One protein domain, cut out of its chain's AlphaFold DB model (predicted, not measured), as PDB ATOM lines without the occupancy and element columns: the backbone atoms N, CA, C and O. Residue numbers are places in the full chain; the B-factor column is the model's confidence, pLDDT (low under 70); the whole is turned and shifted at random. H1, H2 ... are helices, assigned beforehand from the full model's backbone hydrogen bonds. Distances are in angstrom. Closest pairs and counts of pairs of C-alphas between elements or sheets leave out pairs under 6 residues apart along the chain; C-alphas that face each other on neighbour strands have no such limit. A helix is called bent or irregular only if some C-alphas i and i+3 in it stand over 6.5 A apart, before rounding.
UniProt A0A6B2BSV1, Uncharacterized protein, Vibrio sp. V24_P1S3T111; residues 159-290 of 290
ATOM      1  N   ASN A 159      -0.479  -2.477 -11.342       38.47
ATOM      2  CA  ASN A 159      -0.563  -1.083 -11.806       38.47
ATOM      3  C   ASN A 159      -1.538  -0.901 -12.997       38.47
ATOM      4  O   ASN A 159      -1.322  -0.061 -13.869       38.47
ATOM      5  N   ALA A 160      -2.605  -1.699 -13.078       41.28
ATOM      6  CA  ALA A 160      -3.464  -1.804 -14.241       41.28
ATOM      7  C   ALA A 160      -4.279  -0.538 -14.516       41.28
ATOM      8  O   ALA A 160      -4.629  -0.321 -15.664       41.28
ATOM      9  N   SER A 161      -4.583   0.334 -13.545       43.81
ATOM     10  CA  SER A 161      -5.474   1.481 -13.816       43.81
ATOM     11  C   SER A 161      -4.796   2.661 -14.519       43.81
ATOM     12  O   SER A 161      -5.422   3.298 -15.360       43.81
ATOM     13  N   LEU A 162      -3.531   2.959 -14.203       46.94
ATOM     14  CA  LEU A 162      -2.758   3.993 -14.900       46.94
ATOM     15  C   LEU A 162      -2.185   3.456 -16.212       46.94
ATOM     16  O   LEU A 162      -2.253   4.163 -17.213       46.94
ATOM     17  N   LEU A 163      -1.698   2.209 -16.227       48.88
ATOM     18  CA  LEU A 163      -1.224   1.565 -17.456       48.88
ATOM     19  C   LEU A 163      -2.369   1.363 -18.453       48.88
ATOM     20  O   LEU A 163      -2.250   1.846 -19.566       48.88
ATOM     21  N   SER A 164      -3.536   0.843 -18.039       51.88
ATOM     22  CA  SER A 164      -4.698   0.747 -18.946       51.88
ATOM     23  C   SER A 164      -5.183   2.101 -19.452       51.88
ATOM     24  O   SER A 164      -5.635   2.189 -20.584       51.88
ATOM     25  N   ARG A 165      -5.087   3.182 -18.665       57.59
ATOM     26  CA  ARG A 165      -5.438   4.532 -19.142       57.59
ATOM     27  C   ARG A 165      -4.464   5.030 -20.196       57.59
ATOM     28  O   ARG A 165      -4.911   5.651 -21.152       57.59
ATOM     29  N   VAL A 166      -3.171   4.768 -20.016       59.75
ATOM     30  CA  VAL A 166      -2.130   5.073 -21.003       59.75
ATOM     31  C   VAL A 166      -2.318   4.212 -22.252       59.75
ATOM     32  O   VAL A 166      -2.303   4.758 -23.347       59.75
ATOM     33  N   ASP A 167      -2.613   2.923 -22.101       58.91
ATOM     34  CA  ASP A 167      -2.872   1.997 -23.207       58.91
ATOM     35  C   ASP A 167      -4.140   2.391 -23.983       58.91
ATOM     36  O   ASP A 167      -4.110   2.476 -25.203       58.91
ATOM     37  N   ILE A 168      -5.227   2.775 -23.302       61.25
ATOM     38  CA  ILE A 168      -6.443   3.332 -23.929       61.25
ATOM     39  C   ILE A 168      -6.125   4.637 -24.678       61.25
ATOM     40  O   ILE A 168      -6.635   4.869 -25.778       61.25
ATOM     41  N   LEU A 169      -5.278   5.502 -24.113       64.00
ATOM     42  CA  LEU A 169      -4.838   6.739 -24.765       64.00
ATOM     43  C   LEU A 169      -3.997   6.463 -26.018       64.00
ATOM     44  O   LEU A 169      -4.153   7.157 -27.021       64.00
ATOM     45  N   LEU A 170      -3.130   5.453 -25.969       62.38
ATOM     46  CA  LEU A 170      -2.224   5.097 -27.056       62.38
ATOM     47  C   LEU A 170      -2.926   4.303 -28.166       62.38
ATOM     48  O   LEU A 170      -2.715   4.595 -29.338       62.38
ATOM     49  N   GLU A 171      -3.788   3.349 -27.821       65.25
ATOM     50  CA  GLU A 171      -4.422   2.435 -28.775       65.25
ATOM     51  C   GLU A 171      -5.715   3.018 -29.365       65.25
ATOM     52  O   GLU A 171      -5.903   3.057 -30.581       65.25
ATOM     53  N   THR A 172      -6.607   3.540 -28.518       67.56
ATOM     54  CA  THR A 172      -7.882   4.135 -28.964       67.56
ATOM     55  C   THR A 172      -7.828   5.651 -29.100       67.56
ATOM     56  O   THR A 172      -8.498   6.212 -29.970       67.56
ATOM     57  N   GLY A 173      -7.007   6.332 -28.298       70.81
ATOM     58  CA  GLY A 173      -6.879   7.786 -28.355       70.81
ATOM     59  C   GLY A 173      -6.197   8.278 -29.621       70.81
ATOM     60  O   GLY A 173      -6.684   9.229 -30.221       70.81
ATOM     61  N   ALA A 174      -5.148   7.602 -30.095       77.44
ATOM     62  CA  ALA A 174      -4.492   7.962 -31.354       77.44
ATOM     63  C   ALA A 174      -5.463   7.903 -32.548       77.44
ATOM     64  O   ALA A 174      -5.517   8.835 -33.351       77.44
ATOM     65  N   ASN A 175      -6.297   6.860 -32.617       80.12
ATOM     66  CA  ASN A 175      -7.306   6.705 -33.665       80.12
ATOM     67  C   ASN A 175      -8.405   7.775 -33.580       80.12
ATOM     68  O   ASN A 175      -8.806   8.331 -34.602       80.12
ATOM     69  N   GLN A 176      -8.853   8.118 -32.367       81.56
ATOM     70  CA  GLN A 176      -9.820   9.201 -32.162       81.56
ATOM     71  C   GLN A 176      -9.244  10.574 -32.532       81.56
ATOM     72  O   GLN A 176      -9.909  11.371 -33.188       81.56
ATOM     73  N   LEU A 177      -7.992  10.847 -32.173       83.12
ATOM     74  CA  LEU A 177      -7.327  12.116 -32.479       83.12
ATOM     75  C   LEU A 177      -7.049  12.291 -33.981       83.12
ATOM     76  O   LEU A 177      -7.089  13.414 -34.480       83.12
ATOM     77  N   ASN A 178      -6.795  11.196 -34.703       86.38
ATOM     78  CA  ASN A 178      -6.499  11.223 -36.137       86.38
ATOM     79  C   ASN A 178      -7.754  11.320 -37.028       86.38
ATOM     80  O   ASN A 178      -7.645  11.664 -38.201       86.38
ATOM     81  N   TYR A 179      -8.951  11.035 -36.500       85.88
ATOM     82  CA  TYR A 179     -10.177  10.978 -37.306       85.88
ATOM     83  C   TYR A 179     -10.570  12.334 -37.920       85.88
ATOM     84  O   TYR A 179     -10.873  12.425 -39.106       85.88
ATOM     85  N   ALA A 180     -10.575  13.401 -37.115       87.06
ATOM     86  CA  ALA A 180     -10.945  14.751 -37.549       87.06
ATOM     87  C   ALA A 180     -10.084  15.806 -36.827       87.06
ATOM     88  O   ALA A 180     -10.582  16.544 -35.978       87.06
ATOM     89  N   PRO A 181      -8.782  15.907 -37.145       86.19
ATOM     90  CA  PRO A 181      -7.818  16.624 -36.309       86.19
ATOM     91  C   PRO A 181      -8.050  18.140 -36.232       86.19
ATOM     92  O   PRO A 181      -7.665  18.766 -35.250       86.19
ATOM     93  N   PHE A 182      -8.679  18.759 -37.237       87.75
ATOM     94  CA  PHE A 182      -8.856  20.218 -37.274       87.75
ATOM     95  C   PHE A 182     -10.141  20.700 -36.588       87.75
ATOM     96  O   PHE A 182     -10.068  21.576 -35.728       87.75
ATOM     97  N   LEU A 183     -11.296  20.130 -36.946       88.19
ATOM     98  CA  LEU A 183     -12.618  20.549 -36.448       88.19
ATOM     99  C   LEU A 183     -13.222  19.592 -35.408       88.19
ATOM    100  O   LEU A 183     -14.219  19.934 -34.777       88.19
ATOM    101  N   GLY A 184     -12.618  18.419 -35.213       87.38
ATOM    102  CA  GLY A 184     -13.124  17.388 -34.315       87.38
ATOM    103  C   GLY A 184     -14.376  16.689 -34.832       87.38
ATOM    104  O   GLY A 184     -14.937  17.028 -35.876       87.38
ATOM    105  N   ASN A 185     -14.812  15.677 -34.088       83.31
ATOM    106  CA  ASN A 185     -16.118  15.063 -34.272       83.31
ATOM    107  C   ASN A 185     -16.662  14.604 -32.914       83.31
ATOM    108  O   ASN A 185     -16.047  13.783 -32.244       83.31
ATOM    109  N   ILE A 186     -17.837  15.093 -32.513       83.06
ATOM    110  CA  ILE A 186     -18.430  14.745 -31.209       83.06
ATOM    111  C   ILE A 186     -18.795  13.254 -31.090       83.06
ATOM    112  O   ILE A 186     -18.875  12.710 -29.995       83.06
ATOM    113  N   ASN A 187     -18.967  12.569 -32.223       82.75
ATOM    114  CA  ASN A 187     -19.253  11.139 -32.299       82.75
ATOM    115  C   ASN A 187     -17.989  10.303 -32.560       82.75
ATOM    116  O   ASN A 187     -18.095   9.121 -32.892       82.75
ATOM    117  N   VAL A 188     -16.789  10.880 -32.425       82.31
ATOM    118  CA  VAL A 188     -15.525  10.224 -32.794       82.31
ATOM    119  C   VAL A 188     -15.308   8.886 -32.088       82.31
ATOM    120  O   VAL A 188     -14.827   7.940 -32.708       82.31
ATOM    121  N   ALA A 189     -15.726   8.755 -30.826       78.69
ATOM    122  CA  ALA A 189     -15.619   7.498 -30.088       78.69
ATOM    123  C   ALA A 189     -16.482   6.391 -30.710       78.69
ATOM    124  O   ALA A 189     -16.006   5.272 -30.898       78.69
ATOM    125  N   TYR A 190     -17.715   6.708 -31.114       80.38
ATOM    126  CA  TYR A 190     -18.577   5.758 -31.818       80.38
ATOM    127  C   TYR A 190     -18.017   5.412 -33.203       80.38
ATOM    128  O   TYR A 190     -17.938   4.241 -33.556       80.38
ATOM    129  N   LEU A 191     -17.556   6.413 -33.955       81.81
ATOM    130  CA  LEU A 191     -17.057   6.235 -35.323       81.81
ATOM    131  C   LEU A 191     -15.754   5.425 -35.400       81.81
ATOM    132  O   LEU A 191     -15.504   4.769 -36.404       81.81
ATOM    133  N   THR A 192     -14.934   5.451 -34.348       81.38
ATOM    134  CA  THR A 192     -13.636   4.752 -34.316       81.38
ATOM    135  C   THR A 192     -13.669   3.429 -33.555       81.38
ATOM    136  O   THR A 192     -12.836   2.567 -33.816       81.38
ATOM    137  N   THR A 193     -14.610   3.238 -32.623       77.69
ATOM    138  CA  THR A 193     -14.646   2.038 -31.763       77.69
ATOM    139  C   THR A 193     -15.977   1.285 -31.779       77.69
ATOM    140  O   THR A 193     -16.097   0.249 -31.125       77.69
ATOM    141  N   GLY A 194     -16.998   1.804 -32.470       75.31
ATOM    142  CA  GLY A 194     -18.364   1.272 -32.455       75.31
ATOM    143  C   GLY A 194     -19.109   1.483 -31.130       75.31
ATOM    144  O   GLY A 194     -20.256   1.059 -31.005       75.31
ATOM    145  N   ASN A 195     -18.492   2.130 -30.132       71.06
ATOM    146  CA  ASN A 195     -19.067   2.341 -28.807       71.06
ATOM    147  C   ASN A 195     -18.837   3.784 -28.324       71.06
ATOM    148  O   ASN A 195     -17.706   4.203 -28.085       71.06
ATOM    149  N   ALA A 196     -19.925   4.530 -28.114       67.56
ATOM    150  CA  ALA A 196     -19.876   5.913 -27.632       67.56
ATOM    151  C   ALA A 196     -19.284   6.055 -26.212       67.56
ATOM    152  O   ALA A 196     -18.810   7.127 -25.854       67.56
ATOM    153  N   GLY A 197     -19.272   4.987 -25.409       63.38
ATOM    154  CA  GLY A 197     -18.714   4.978 -24.055       63.38
ATOM    155  C   GLY A 197     -17.185   4.874 -23.987       63.38
ATOM    156  O   GLY A 197     -16.616   5.129 -22.931       63.38
ATOM    157  N   LYS A 198     -16.495   4.539 -25.087       68.50
ATOM    158  CA  LYS A 198     -15.022   4.439 -25.136       68.50
ATOM    159  C   LYS A 198     -14.364   5.786 -25.467       68.50
ATOM    160  O   LYS A 198     -13.550   5.883 -26.382       68.50
ATOM    161  N   THR A 199     -14.748   6.847 -24.762       70.81
ATOM    162  CA  THR A 199     -14.161   8.188 -24.942       70.81
ATOM    163  C   THR A 199     -12.877   8.359 -24.129       70.81
ATOM    164  O   THR A 199     -12.619   7.649 -23.159       70.81
ATOM    165  N   LEU A 200     -12.043   9.325 -24.524       72.75
ATOM    166  CA  LEU A 200     -10.813   9.649 -23.801       72.75
ATOM    167  C   LEU A 200     -11.109  10.264 -22.423       72.75
ATOM    168  O   LEU A 200     -11.726  11.317 -22.319       72.75
ATOM    169  N   HIS A 201     -10.593   9.665 -21.350       72.00
ATOM    170  CA  HIS A 201     -10.779  10.152 -19.972       72.00
ATOM    171  C   HIS A 201      -9.674  11.111 -19.494       72.00
ATOM    172  O   HIS A 201      -9.305  11.111 -18.317       72.00
ATOM    173  N   SER A 202      -9.171  11.935 -20.412       76.62
ATOM    174  CA  SER A 202      -8.212  13.011 -20.153       76.62
ATOM    175  C   SER A 202      -8.686  14.279 -20.851       76.62
ATOM    176  O   SER A 202      -8.975  14.247 -22.048       76.62
ATOM    177  N   PHE A 203      -8.733  15.397 -20.124       84.19
ATOM    178  CA  PHE A 203      -9.316  16.652 -20.607       84.19
ATOM    179  C   PHE A 203      -8.795  17.111 -21.982       84.19
ATOM    180  O   PHE A 203      -9.584  17.203 -22.919       84.19
ATOM    181  N   PHE A 204      -7.491  17.378 -22.146       85.56
ATOM    182  CA  PHE A 204      -6.972  17.879 -23.430       85.56
ATOM    183  C   PHE A 204      -7.091  16.871 -24.584       85.56
ATOM    184  O   PHE A 204      -7.543  17.278 -25.655       85.56
ATOM    185  N   PRO A 205      -6.762  15.575 -24.404       84.25
ATOM    186  CA  PRO A 205      -7.027  14.566 -25.428       84.25
ATOM    187  C   PRO A 205      -8.504  14.493 -25.832       84.25
ATOM    188  O   PRO A 205      -8.808  14.406 -27.018       84.25
ATOM    189  N   TYR A 206      -9.431  14.613 -24.878       83.69
ATOM    190  CA  TYR A 206     -10.862  14.660 -25.178       83.69
ATOM    191  C   TYR A 206     -11.228  15.900 -26.009       83.69
ATOM    192  O   TYR A 206     -11.965  15.769 -26.986       83.69
ATOM    193  N   VAL A 207     -10.727  17.094 -25.650       87.19
ATOM    194  CA  VAL A 207     -10.924  18.332 -26.438       87.19
ATOM    195  C   VAL A 207     -10.433  18.152 -27.858       87.19
ATOM    196  O   VAL A 207     -11.170  18.440 -28.795       87.19
ATOM    197  N   MET A 208      -9.220  17.639 -28.016       87.00
ATOM    198  CA  MET A 208      -8.624  17.460 -29.327       87.00
ATOM    199  C   MET A 208      -9.402  16.439 -30.172       87.00
ATOM    200  O   MET A 208      -9.640  16.688 -31.347       87.00
ATOM    201  N   ALA A 209      -9.866  15.331 -29.592       85.56
ATOM    202  CA  ALA A 209     -10.630  14.325 -30.334       85.56
ATOM    203  C   ALA A 209     -12.028  14.829 -30.753       85.56
ATOM    204  O   ALA A 209     -12.462  14.610 -31.884       85.56
ATOM    205  N   ASN A 210     -12.733  15.534 -29.862       84.62
ATOM    206  CA  ASN A 210     -14.127  15.926 -30.097       84.62
ATOM    207  C   ASN A 210     -14.285  17.275 -30.807       84.62
ATOM    208  O   ASN A 210     -15.228  17.444 -31.573       84.62
ATOM    209  N   LEU A 211     -13.387  18.230 -30.554       87.88
ATOM    210  CA  LEU A 211     -13.464  19.606 -31.067       87.88
ATOM    211  C   LEU A 211     -12.282  19.982 -31.977       87.88
ATOM    212  O   LEU A 211     -12.228  21.100 -32.495       87.88
ATOM    213  N   GLY A 212     -11.321  19.072 -32.155       89.19
ATOM    214  CA  GLY A 212     -10.154  19.286 -32.998       89.19
ATOM    215  C   GLY A 212      -9.212  20.364 -32.469       89.19
ATOM    216  O   GLY A 212      -9.340  20.887 -31.355       89.19
ATOM    217  N   LEU A 213      -8.258  20.729 -33.318       90.38
ATOM    218  CA  LEU A 213      -7.277  21.769 -33.048       90.38
ATOM    219  C   LEU A 213      -7.938  23.128 -32.797       90.38
ATOM    220  O   LEU A 213      -7.485  23.869 -31.927       90.38
ATOM    221  N   VAL A 214      -9.017  23.454 -33.515       92.00
ATOM    222  CA  VAL A 214      -9.733  24.728 -33.340       92.00
ATOM    223  C   VAL A 214     -10.321  24.831 -31.931       92.00
ATOM    224  O   VAL A 214     -10.104  25.833 -31.246       92.00
ATOM    225  N   GLY A 215     -11.002  23.783 -31.458       90.06
ATOM    226  CA  GLY A 215     -11.525  23.743 -30.094       90.06
ATOM    227  C   GLY A 215     -10.425  23.774 -29.037       90.06
ATOM    228  O   GLY A 215     -10.535  24.508 -28.053       90.06
ATOM    229  N   LEU A 216      -9.327  23.045 -29.261       91.12
ATOM    230  CA  LEU A 216      -8.172  23.065 -28.365       91.12
ATOM    231  C   LEU A 216      -7.566  24.469 -28.250       91.12
ATOM    232  O   LEU A 216      -7.324  24.938 -27.139       91.12
ATOM    233  N   LEU A 217      -7.372  25.169 -29.370       92.56
ATOM    234  CA  LEU A 217      -6.860  26.541 -29.384       92.56
ATOM    235  C   LEU A 217      -7.795  27.508 -28.652       92.56
ATOM    236  O   LEU A 217      -7.318  28.356 -27.892       92.56
ATOM    237  N   ALA A 218      -9.111  27.366 -28.820       92.06
ATOM    238  CA  ALA A 218     -10.088  28.176 -28.097       92.06
ATOM    239  C   ALA A 218      -9.992  27.959 -26.574       92.06
ATOM    240  O   ALA A 218      -9.902  28.926 -25.813       92.06
ATOM    241  N   VAL A 219      -9.928  26.699 -26.125       91.56
ATOM    242  CA  VAL A 219      -9.785  26.344 -24.700       91.56
ATOM    243  C   VAL A 219      -8.454  26.839 -24.127       91.56
ATOM    244  O   VAL A 219      -8.430  27.441 -23.053       91.56
ATOM    245  N   LEU A 220      -7.344  26.651 -24.847       91.75
ATOM    246  CA  LEU A 220      -6.028  27.145 -24.428       91.75
ATOM    247  C   LEU A 220      -6.002  28.672 -24.328       91.75
ATOM    248  O   LEU A 220      -5.439  29.210 -23.373       91.75
ATOM    249  N   THR A 221      -6.644  29.371 -25.263       91.81
ATOM    250  CA  THR A 221      -6.764  30.834 -25.235       91.81
ATOM    251  C   THR A 221      -7.559  31.291 -24.014       91.81
ATOM    252  O   THR A 221      -7.113  32.185 -23.294       91.81
ATOM    253  N   LEU A 222      -8.691  30.644 -23.719       91.94
ATOM    254  CA  LEU A 222      -9.492  30.918 -22.524       91.94
ATOM    255  C   LEU A 222      -8.665  30.733 -21.242       91.94
ATOM    256  O   LEU A 222      -8.592  31.642 -20.414       91.94
ATOM    257  N   PHE A 223      -8.007  29.581 -21.087       91.88
ATOM    258  CA  PHE A 223      -7.227  29.265 -19.886       91.88
ATOM    259  C   PHE A 223      -6.033  30.211 -19.732       91.88
ATOM    260  O   PHE A 223      -5.748  30.677 -18.627       91.88
ATOM    261  N   THR A 224      -5.378  30.558 -20.841       90.38
ATOM    262  CA  THR A 224      -4.281  31.533 -20.861       90.38
ATOM    263  C   THR A 224      -4.770  32.918 -20.454       90.38
ATOM    264  O   THR A 224      -4.128  33.564 -19.631       90.38
ATOM    265  N   ASN A 225      -5.925  33.369 -20.949       91.00
ATOM    266  CA  ASN A 225      -6.498  34.661 -20.572       91.00
ATOM    267  C   ASN A 225      -6.816  34.736 -19.075       91.00
ATOM    268  O   ASN A 225      -6.455  35.722 -18.431       91.00
ATOM    269  N   VAL A 226      -7.412  33.684 -18.502       91.31
ATOM    270  CA  VAL A 226      -7.680  33.608 -17.055       91.31
ATOM    271  C   VAL A 226      -6.372  33.620 -16.256       91.31
ATOM    272  O   VAL A 226      -6.235  34.395 -15.309       91.31
ATOM    273  N   LEU A 227      -5.367  32.838 -16.658       90.75
ATOM    274  CA  LEU A 227      -4.054  32.833 -16.001       90.75
ATOM    275  C   LEU A 227      -3.345  34.189 -16.097       90.75
ATOM    276  O   LEU A 227      -2.780  34.653 -15.107       90.75
ATOM    277  N   LEU A 228      -3.389  34.852 -17.254       90.12
ATOM    278  CA  LEU A 228      -2.823  36.188 -17.445       90.12
ATOM    279  C   LEU A 228      -3.556  37.232 -16.604       90.12
ATOM    280  O   LEU A 228      -2.910  38.113 -16.033       90.12
ATOM    281  N   GLN A 229      -4.882  37.135 -16.501       90.50
ATOM    282  CA  GLN A 229      -5.682  37.986 -15.629       90.50
ATOM    283  C   GLN A 229      -5.238  37.822 -14.170       90.50
ATOM    284  O   GLN A 229      -4.835  38.804 -13.543       90.50
ATOM    285  N   LEU A 230      -5.220  36.591 -13.652       90.75
ATOM    286  CA  LEU A 230      -4.796  36.301 -12.280       90.75
ATOM    287  C   LEU A 230      -3.343  36.733 -12.032       90.75
ATOM    288  O   LEU A 230      -3.038  37.353 -11.015       90.75
ATOM    289  N   TYR A 231      -2.444  36.487 -12.986       89.19
ATOM    290  CA  TYR A 231      -1.050  36.915 -12.903       89.19
ATOM    291  C   TYR A 231      -0.924  38.436 -12.782       89.19
ATOM    292  O   TYR A 231      -0.180  38.933 -11.933       89.19
ATOM    293  N   ARG A 232      -1.673  39.194 -13.590       87.88
ATOM    294  CA  ARG A 232      -1.713  40.661 -13.493       87.88
ATOM    295  C   ARG A 232      -2.234  41.108 -12.130       87.88
ATOM    296  O   ARG A 232      -1.680  42.046 -11.567       87.88
ATOM    297  N   GLU A 233      -3.227  40.423 -11.571       86.62
ATOM    298  CA  GLU A 233      -3.775  40.731 -10.243       86.62
ATOM    299  C   GLU A 233      -2.770  40.494  -9.115       86.62
ATOM    300  O   GLU A 233      -2.673  41.330  -8.221       86.62
ATOM    301  N   THR A 234      -1.933  39.453  -9.195       84.94
ATOM    302  CA  THR A 234      -0.844  39.261  -8.215       84.94
ATOM    303  C   THR A 234       0.194  40.388  -8.219       84.94
ATOM    304  O   THR A 234       0.937  40.547  -7.252       84.94
ATOM    305  N   LYS A 235       0.266  41.159  -9.312       79.25
ATOM    306  CA  LYS A 235       1.219  42.257  -9.517       79.25
ATOM    307  C   LYS A 235       0.598  43.644  -9.380       79.25
ATOM    308  O   LYS A 235       1.327  44.635  -9.426       79.25
ATOM    309  N   GLN A 236      -0.725  43.750  -9.267       68.19
ATOM    310  CA  GLN A 236      -1.397  45.044  -9.269       68.19
ATOM    311  C   GLN A 236      -1.107  45.807  -7.972       68.19
ATOM    312  O   GLN A 236      -1.734  45.596  -6.942       68.19
ATOM    313  N   ALA A 237      -0.216  46.795  -8.070       58.03
ATOM    314  CA  ALA A 237       0.058  47.776  -7.019       58.03
ATOM    315  C   ALA A 237      -1.051  48.840  -6.866       58.03
ATOM    316  O   ALA A 237      -0.875  49.805  -6.128       58.03
ATOM    317  N   LYS A 238      -2.187  48.691  -7.568       55.34
ATOM    318  CA  LYS A 238      -3.272  49.689  -7.598       55.34
ATOM    319  C   LYS A 238      -3.877  49.938  -6.211       55.34
ATOM    320  O   LYS A 238      -4.395  51.019  -5.955       55.34
ATOM    321  N   TYR A 239      -3.777  48.954  -5.319       61.25
ATOM    322  CA  TYR A 239      -4.171  49.066  -3.921       61.25
ATOM    323  C   TYR A 239      -2.927  48.962  -3.034       61.25
ATOM    324  O   TYR A 239      -2.264  47.925  -2.999       61.25
ATOM    325  N   ALA A 240      -2.607  50.036  -2.312       67.25
ATOM    326  CA  ALA A 240      -1.525  50.041  -1.335       67.25
ATOM    327  C   ALA A 240      -1.970  49.393  -0.011       67.25
ATOM    328  O   ALA A 240      -3.152  49.379   0.340       67.25
ATOM    329  N   GLY A 241      -1.011  48.863   0.750       79.94
ATOM    330  CA  GLY A 241      -1.268  48.359   2.097       79.94
ATOM    331  C   GLY A 241      -1.839  46.939   2.156       79.94
ATOM    332  O   GLY A 241      -1.637  46.104   1.272       79.94
ATOM    333  N   LEU A 242      -2.520  46.646   3.265       83.00
ATOM    334  CA  LEU A 242      -2.959  45.294   3.612       83.00
ATOM    335  C   LEU A 242      -4.062  44.767   2.683       83.00
ATOM    336  O   LEU A 242      -4.074  43.583   2.369       83.00
ATOM    337  N   TYR A 243      -4.930  45.642   2.174       84.88
ATOM    338  CA  TYR A 243      -5.967  45.259   1.214       84.88
ATOM    339  C   TYR A 243      -5.371  44.747  -0.111       84.88
ATOM    340  O   TYR A 243      -5.760  43.689  -0.604       84.88
ATOM    341  N   GLY A 244      -4.346  45.426  -0.643       85.56
ATOM    342  CA  GLY A 244      -3.627  44.962  -1.835       85.56
ATOM    343  C   GLY A 244      -2.914  43.623  -1.625       85.56
ATOM    344  O   GLY A 244      -2.894  42.779  -2.523       85.56
ATOM    345  N   TYR A 245      -2.384  43.388  -0.419       87.25
ATOM    346  CA  TYR A 245      -1.810  42.091  -0.046       87.25
ATOM    347  C   TYR A 245      -2.856  40.971  -0.074       87.25
ATOM    348  O   TYR A 245      -2.595  39.911  -0.641       87.25
ATOM    349  N   GLN A 246      -4.041  41.204   0.501       88.56
ATOM    350  CA  GLN A 246      -5.126  40.219   0.519       88.56
ATOM    351  C   GLN A 246      -5.549  39.834  -0.903       88.56
ATOM    352  O   GLN A 246      -5.561  38.649  -1.225       88.56
ATOM    353  N   LEU A 247      -5.797  40.821  -1.772       88.88
ATOM    354  CA  LEU A 247      -6.155  40.577  -3.173       88.88
ATOM    355  C   LEU A 247      -5.071  39.792  -3.921       88.88
ATOM    356  O   LEU A 247      -5.373  38.814  -4.604       88.88
ATOM    357  N   SER A 248      -3.801  40.166  -3.744       89.38
ATOM    358  CA  SER A 248      -2.680  39.482  -4.397       89.38
ATOM    359  C   SER A 248      -2.540  38.026  -3.942       89.38
ATOM    360  O   SER A 248      -2.208  37.153  -4.742       89.38
ATOM    361  N   MET A 249      -2.804  37.747  -2.661       90.38
ATOM    362  CA  MET A 249      -2.756  36.393  -2.104       90.38
ATOM    363  C   MET A 249      -3.947  35.537  -2.533       90.38
ATOM    364  O   MET A 249      -3.762  34.348  -2.790       90.38
ATOM    365  N   VAL A 250      -5.137  36.129  -2.673       92.69
ATOM    366  CA  VAL A 250      -6.301  35.452  -3.265       92.69
ATOM    367  C   VAL A 250      -6.021  35.104  -4.728       92.69
ATOM    368  O   VAL A 250      -6.210  33.957  -5.113       92.69
ATOM    369  N   ALA A 251      -5.483  36.036  -5.522       92.38
ATOM    370  CA  ALA A 251      -5.115  35.765  -6.912       92.38
ATOM    371  C   ALA A 251      -4.060  34.648  -7.026       92.38
ATOM    372  O   ALA A 251      -4.180  33.761  -7.869       92.38
ATOM    373  N   LEU A 252      -3.056  34.641  -6.140       92.12
ATOM    374  CA  LEU A 252      -2.052  33.579  -6.089       92.12
ATOM    375  C   LEU A 252      -2.663  32.216  -5.725       92.12
ATOM    376  O   LEU A 252      -2.323  31.206  -6.339       92.12
ATOM    377  N   TYR A 253      -3.574  32.185  -4.752       94.62
ATOM    378  CA  TYR A 253      -4.305  30.973  -4.390       94.62
ATOM    379  C   TYR A 253      -5.139  30.449  -5.563       94.62
ATOM    380  O   TYR A 253      -5.055  29.264  -5.877       94.62
ATOM    381  N   SER A 254      -5.856  31.331  -6.262       95.19
ATOM    382  CA  SER A 254      -6.624  30.983  -7.460       95.19
ATOM    383  C   SER A 254      -5.751  30.368  -8.556       95.19
ATOM    384  O   SER A 254      -6.177  29.405  -9.187       95.19
ATOM    385  N   ILE A 255      -4.520  30.859  -8.757       93.25
ATOM    386  CA  ILE A 255      -3.566  30.257  -9.706       93.25
ATOM    387  C   ILE A 255      -3.222  28.824  -9.289       93.25
ATOM    388  O   ILE A 255      -3.328  27.915 -10.110       93.25
ATOM    389  N   PHE A 256      -2.827  28.597  -8.031       93.06
ATOM    390  CA  PHE A 256      -2.472  27.251  -7.565       93.06
ATOM    391  C   PHE A 256      -3.647  26.284  -7.638       93.06
ATOM    392  O   PHE A 256      -3.480  25.153  -8.092       93.06
ATOM    393  N   LEU A 257      -4.832  26.737  -7.232       95.00
ATOM    394  CA  LEU A 257      -6.050  25.950  -7.307       95.00
ATOM    395  C   LEU A 257      -6.381  25.582  -8.757       95.00
ATOM    396  O   LEU A 257      -6.624  24.415  -9.047       95.00
ATOM    397  N   PHE A 258      -6.347  26.551  -9.675       94.44
ATOM    398  CA  PHE A 258      -6.638  26.305 -11.084       94.44
ATOM    399  C   PHE A 258      -5.648  25.330 -11.717       94.44
ATOM    400  O   PHE A 258      -6.069  24.380 -12.370       94.44
ATOM    401  N   LEU A 259      -4.346  25.519 -11.484       92.38
ATOM    402  CA  LEU A 259      -3.313  24.617 -11.996       92.38
ATOM    403  C   LEU A 259      -3.483  23.197 -11.453       92.38
ATOM    404  O   LEU A 259      -3.345  22.239 -12.209       92.38
ATOM    405  N   TYR A 260      -3.821  23.054 -10.170       91.88
ATOM    406  CA  TYR A 260      -4.090  21.754  -9.565       91.88
ATOM    407  C   TYR A 260      -5.320  21.071 -10.178       91.88
ATOM    408  O   TYR A 260      -5.233  19.915 -10.587       91.88
ATOM    409  N   ILE A 261      -6.446  21.780 -10.290       91.88
ATOM    410  CA  ILE A 261      -7.680  21.234 -10.870       91.88
ATOM    411  C   ILE A 261      -7.481  20.896 -12.352       91.88
ATOM    412  O   ILE A 261      -7.937  19.848 -12.797       91.88
ATOM    413  N   LEU A 262      -6.751  21.722 -13.108       90.19
ATOM    414  CA  LEU A 262      -6.415  21.455 -14.507       90.19
ATOM    415  C   LEU A 262      -5.501  20.232 -14.660       90.19
ATOM    416  O   LEU A 262      -5.725  19.396 -15.536       90.19
ATOM    417  N   PHE A 263      -4.482  20.109 -13.808       85.88
ATOM    418  CA  PHE A 263      -3.621  18.930 -13.771       85.88
ATOM    419  C   PHE A 263      -4.441  17.672 -13.467       85.88
ATOM    420  O   PHE A 263      -4.368  16.688 -14.201       85.88
ATOM    421  N   PHE A 264      -5.290  17.731 -12.440       83.38
ATOM    422  CA  PHE A 264      -6.143  16.615 -12.053       83.38
ATOM    423  C   PHE A 264      -7.152  16.237 -13.147       83.38
ATOM    424  O   PHE A 264      -7.344  15.051 -13.421       83.38
ATOM    425  N   ALA A 265      -7.736  17.225 -13.832       83.69
ATOM    426  CA  ALA A 265      -8.648  17.000 -14.951       83.69
ATOM    427  C   ALA A 265      -7.983  16.221 -16.096       83.69
ATOM    428  O   ALA A 265      -8.619  15.402 -16.746       83.69
ATOM    429  N   ASN A 266      -6.683  16.413 -16.328       79.12
ATOM    430  CA  ASN A 266      -5.961  15.664 -17.358       79.12
ATOM    431  C   ASN A 266      -5.619  14.221 -16.951       79.12
ATOM    432  O   ASN A 266      -5.424  13.382 -17.829       79.12
ATOM    433  N   LEU A 267      -5.582  13.913 -15.652       71.31
ATOM    434  CA  LEU A 267      -5.315  12.560 -15.149       71.31
ATOM    435  C   LEU A 267      -6.580  11.715 -14.971       71.31
ATOM    436  O   LEU A 267      -6.541  10.489 -15.110       71.31
ATOM    437  N   SER A 268      -7.686  12.353 -14.584       61.53
ATOM    438  CA  SER A 268      -8.818  11.636 -14.003       61.53
ATOM    439  C   SER A 268     -10.141  11.783 -14.752       61.53
ATOM    440  O   SER A 268     -11.029  10.972 -14.473       61.53
ATOM    441  N   THR A 269     -10.326  12.785 -15.621       58.56
ATOM    442  CA  THR A 269     -11.657  13.144 -16.145       58.56
ATOM    443  C   THR A 269     -11.655  13.609 -17.616       58.56
ATOM    444  O   THR A 269     -10.629  13.983 -18.176       58.56
ATOM    445  N   GLY A 270     -12.826  13.556 -18.268       55.09
ATOM    446  CA  GLY A 270     -13.076  14.159 -19.593       55.09
ATOM    447  C   GLY A 270     -13.555  15.622 -19.508       55.09
ATOM    448  O   GLY A 270     -13.611  16.192 -18.417       55.09
ATOM    449  N   ILE A 271     -13.935  16.239 -20.643       53.22
ATOM    450  CA  ILE A 271     -14.354  17.664 -20.712       53.22
ATOM    451  C   ILE A 271     -15.500  18.017 -19.779       53.22
ATOM    452  O   ILE A 271     -15.510  19.113 -19.228       53.22
ATOM    453  N   GLU A 272     -16.480  17.135 -19.620       57.84
ATOM    454  CA  GLU A 272     -17.742  17.462 -18.949       57.84
ATOM    455  C   GLU A 272     -17.601  17.635 -17.435       57.84
ATOM    456  O   GLU A 272     -18.595  17.780 -16.730       57.84
ATOM    457  N   TRP A 273     -16.372  17.612 -16.909       77.19
ATOM    458  CA  TRP A 273     -16.143  17.666 -15.483       77.19
ATOM    459  C   TRP A 273     -16.551  19.030 -14.895       77.19
ATOM    460  O   TRP A 273     -15.841  20.025 -15.085       77.19
ATOM    461  N   PRO A 274     -17.656  19.104 -14.124       86.12
ATOM    462  CA  PRO A 274     -18.233  20.386 -13.715       86.12
ATOM    463  C   PRO A 274     -17.319  21.185 -12.786       86.12
ATOM    464  O   PRO A 274     -17.384  22.410 -12.751       86.12
ATOM    465  N   VAL A 275     -16.445  20.502 -12.043       88.94
ATOM    466  CA  VAL A 275     -15.540  21.121 -11.066       88.94
ATOM    467  C   VAL A 275     -14.527  22.042 -11.750       88.94
ATOM    468  O   VAL A 275     -14.272  23.131 -11.239       88.94
ATOM    469  N   LEU A 276     -13.983  21.656 -12.912       91.00
ATOM    470  CA  LEU A 276     -13.033  22.486 -13.663       91.00
ATOM    471  C   LEU A 276     -13.696  23.773 -14.158       91.00
ATOM    472  O   LEU A 276     -13.187  24.864 -13.903       91.00
ATOM    473  N   TRP A 277     -14.849  23.650 -14.820       91.31
ATOM    474  CA  TRP A 277     -15.580  24.794 -15.369       91.31
ATOM    475  C   TRP A 277     -16.112  25.718 -14.277       91.31
ATOM    476  O   TRP A 277     -15.978  26.935 -14.397       91.31
ATOM    477  N   PHE A 278     -16.632  25.153 -13.181       93.62
ATOM    478  CA  PHE A 278     -17.000  25.927 -12.000       93.62
ATOM    479  C   PHE A 278     -15.794  26.694 -11.456       93.62
ATOM    480  O   PHE A 278     -15.892  27.896 -11.241       93.62
ATOM    481  N   THR A 279     -14.649  26.024 -11.268       94.12
ATOM    482  CA  THR A 279     -13.435  26.657 -10.732       94.12
ATOM    483  C   THR A 279     -12.994  27.812 -11.621       94.12
ATOM    484  O   THR A 279     -12.721  28.892 -11.108       94.12
ATOM    485  N   LEU A 280     -12.979  27.616 -12.944       92.38
ATOM    486  CA  LEU A 280     -12.630  28.660 -13.902       92.38
ATOM    487  C   LEU A 280     -13.588  29.855 -13.810       92.38
ATOM    488  O   LEU A 280     -13.124  30.981 -13.652       92.38
ATOM    489  N   GLY A 281     -14.903  29.617 -13.838       91.88
ATOM    490  CA  GLY A 281     -15.906  30.676 -13.699       91.88
ATOM    491  C   GLY A 281     -15.807  31.414 -12.362       91.88
ATOM    492  O   GLY A 281     -15.870  32.638 -12.336       91.88
ATOM    493  N   PHE A 282     -15.575  30.682 -11.271       93.31
ATOM    494  CA  PHE A 282     -15.499  31.210  -9.911       93.31
ATOM    495  C   PHE A 282     -14.272  32.104  -9.672       93.31
ATOM    496  O   PHE A 282     -14.369  33.098  -8.956       93.31
ATOM    497  N   ILE A 283     -13.117  31.765 -10.259       92.75
ATOM    498  CA  ILE A 283     -11.878  32.545 -10.089       92.75
ATOM    499  C   ILE A 283     -11.687  33.628 -11.153       92.75
ATOM    500  O   ILE A 283     -10.902  34.556 -10.946       92.75
ATOM    501  N   SER A 284     -12.339  33.490 -12.308       89.06
ATOM    502  CA  SER A 284     -12.261  34.475 -13.386       89.06
ATOM    503  C   SER A 284     -13.083  35.718 -13.051       89.06
ATOM    504  O   SER A 284     -14.079  35.657 -12.333       89.06
ATOM    505  N   LYS A 285     -12.679  36.870 -13.592       80.44
ATOM    506  CA  LYS A 285     -13.581  38.028 -13.658       80.44
ATOM    507  C   LYS A 285     -14.379  37.935 -14.955       80.44
ATOM    508  O   LYS A 285     -13.893  37.304 -15.897       80.44
ATOM    509  N   PRO A 286     -15.557  38.582 -15.039       70.00
ATOM    510  CA  PRO A 286     -16.235  38.720 -16.317       70.00
ATOM    511  C   PRO A 286     -15.229  39.234 -17.350       70.00
ATOM    512  O   PRO A 286     -14.520  40.211 -17.083       70.00
ATOM    513  N   LEU A 287     -15.128  38.546 -18.492       56.62
ATOM    514  CA  LEU A 287     -14.282  38.969 -19.604       56.62
ATOM    515  C   LEU A 287     -14.810  40.315 -20.103       56.62
ATOM    516  O   LEU A 287     -15.743  40.385 -20.896       56.62
ATOM    517  N   GLY A 288     -14.245  41.400 -19.582       48.53
ATOM    518  CA  GLY A 288     -14.470  42.728 -20.120       48.53
ATOM    519  C   GLY A 288     -13.683  42.842 -21.412       48.53
ATOM    520  O   GLY A 288     -12.454  42.913 -21.367       48.53
ATOM    521  N   PHE A 289     -14.373  42.852 -22.549       37.69
ATOM    522  CA  PHE A 289     -13.786  43.371 -23.778       37.69
ATOM    523  C   PHE A 289     -13.493  44.852 -23.526       37.69
ATOM    524  O   PHE A 289     -14.405  45.624 -23.228       37.69
ATOM    525  N   ARG A 290     -12.208  45.206 -23.501       35.97
ATOM    526  CA  ARG A 290     -11.760  46.598 -23.486       35.97
ATOM    527  C   ARG A 290     -11.525  47.055 -24.907       35.97
ATOM    528  O   ARG A 290     -10.947  46.242 -25.659       35.97
TER     529      ARG A 290
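Overview. This is residues 159 to 290 of the 290 residues of an uncharacterized protein of Vibrio sp. V24_P1S3T111 (UniProt A0A6B2BSV1). A long helical hairpin, H3b and H4, held close near its link and spread like a narrow V at its other end, has the short arm H3a spanning that open end and H5 packed on H4. H1 and H2 sit together at the open end, where the last part of H1 packs on H3a. The printed part has 132 residues with five named helices, H1 to H5 in chain order, and no named strand; the class is all helix. The whole is loose, with a radius of gyration of the C-alphas of 18.1 A, and flat, spanning 60 by 39 by 19 A.

Along the chain. H1, residues 160 to 179, starts at C-alpha 160 (-3.464, -1.804, -14.241) and is 27.2 A long, with a kink of 33 degrees near residue 172. It is neither bent nor irregular, but only just: C-alphas 171 and 174 are 6.1 A apart. H2, residues 188 to 193, is 8.3 A long. H3, residues 203 to 235, was assigned as one helix by its hydrogen bonds but is bent, with C-alphas 210 and 213 9.5 A apart. Its arms are H3a, residues 203 to 210, 10.7 A, and H3b, residues 213 to 235, 32.3 A, beginning at C-alpha 213 (-7.277, 21.769, -33.048). H4, residues 242 to 268, is 38.4 A long. H5, residues 274 to 283, is 14.2 A long and ends at C-alpha 283 (-11.878, 32.545, -10.089).

Arrangement. With residues 172 to 179 alone, H1 touches H2 at a steep tilt of 67 degrees; their closest C-alphas, of Gln 176 and Val 188, are 5.8 A apart. With residues 173 to 179 alone, H1 touches H3a at a shallow tilt of 33 degrees, only just short of steep; the closest C-alphas, of Leu 177 and Ala 209, are 4.5 A apart. H3a touches H3b at Met 208 and Leu 216, the closest C-alphas, 5.7 A, and H4 at Phe 203 and Asn 266, the closest C-alphas, 4.8 A. H3b and H4 form a helical hairpin, opposite ways at a shallow tilt of 26 degrees; they touch through residues 227 to 235 and 247 to 255 alone, closest at the C-alphas of Thr 234 and Ser 248, 4.2 A. H4 and H5 form another, at 19 degrees, closest at the C-alphas of Ser 254 and Ile 283, 6.1 A. H5 is close to but not clearly touching H3b. H1 is apart from H3b, H4 and H5. Every O i to N i+4 pair is within hydrogen-bond range in H2, H3a, H3b, H4 and H5; in H1, 14 of 16 are.

Size, cuts and confidence. The two C-alphas farthest apart, of Gly 194 and Gly 241, are 60.9 A apart. The printed part has no cut, and it ends at the chain's last residue, Arg 290. The link H4 to H5 is tight, and the other three are short. Mean pLDDT of the printed part is 79.3; 31 residues are under 70, among them residues 159 to 172 and 287 to 290.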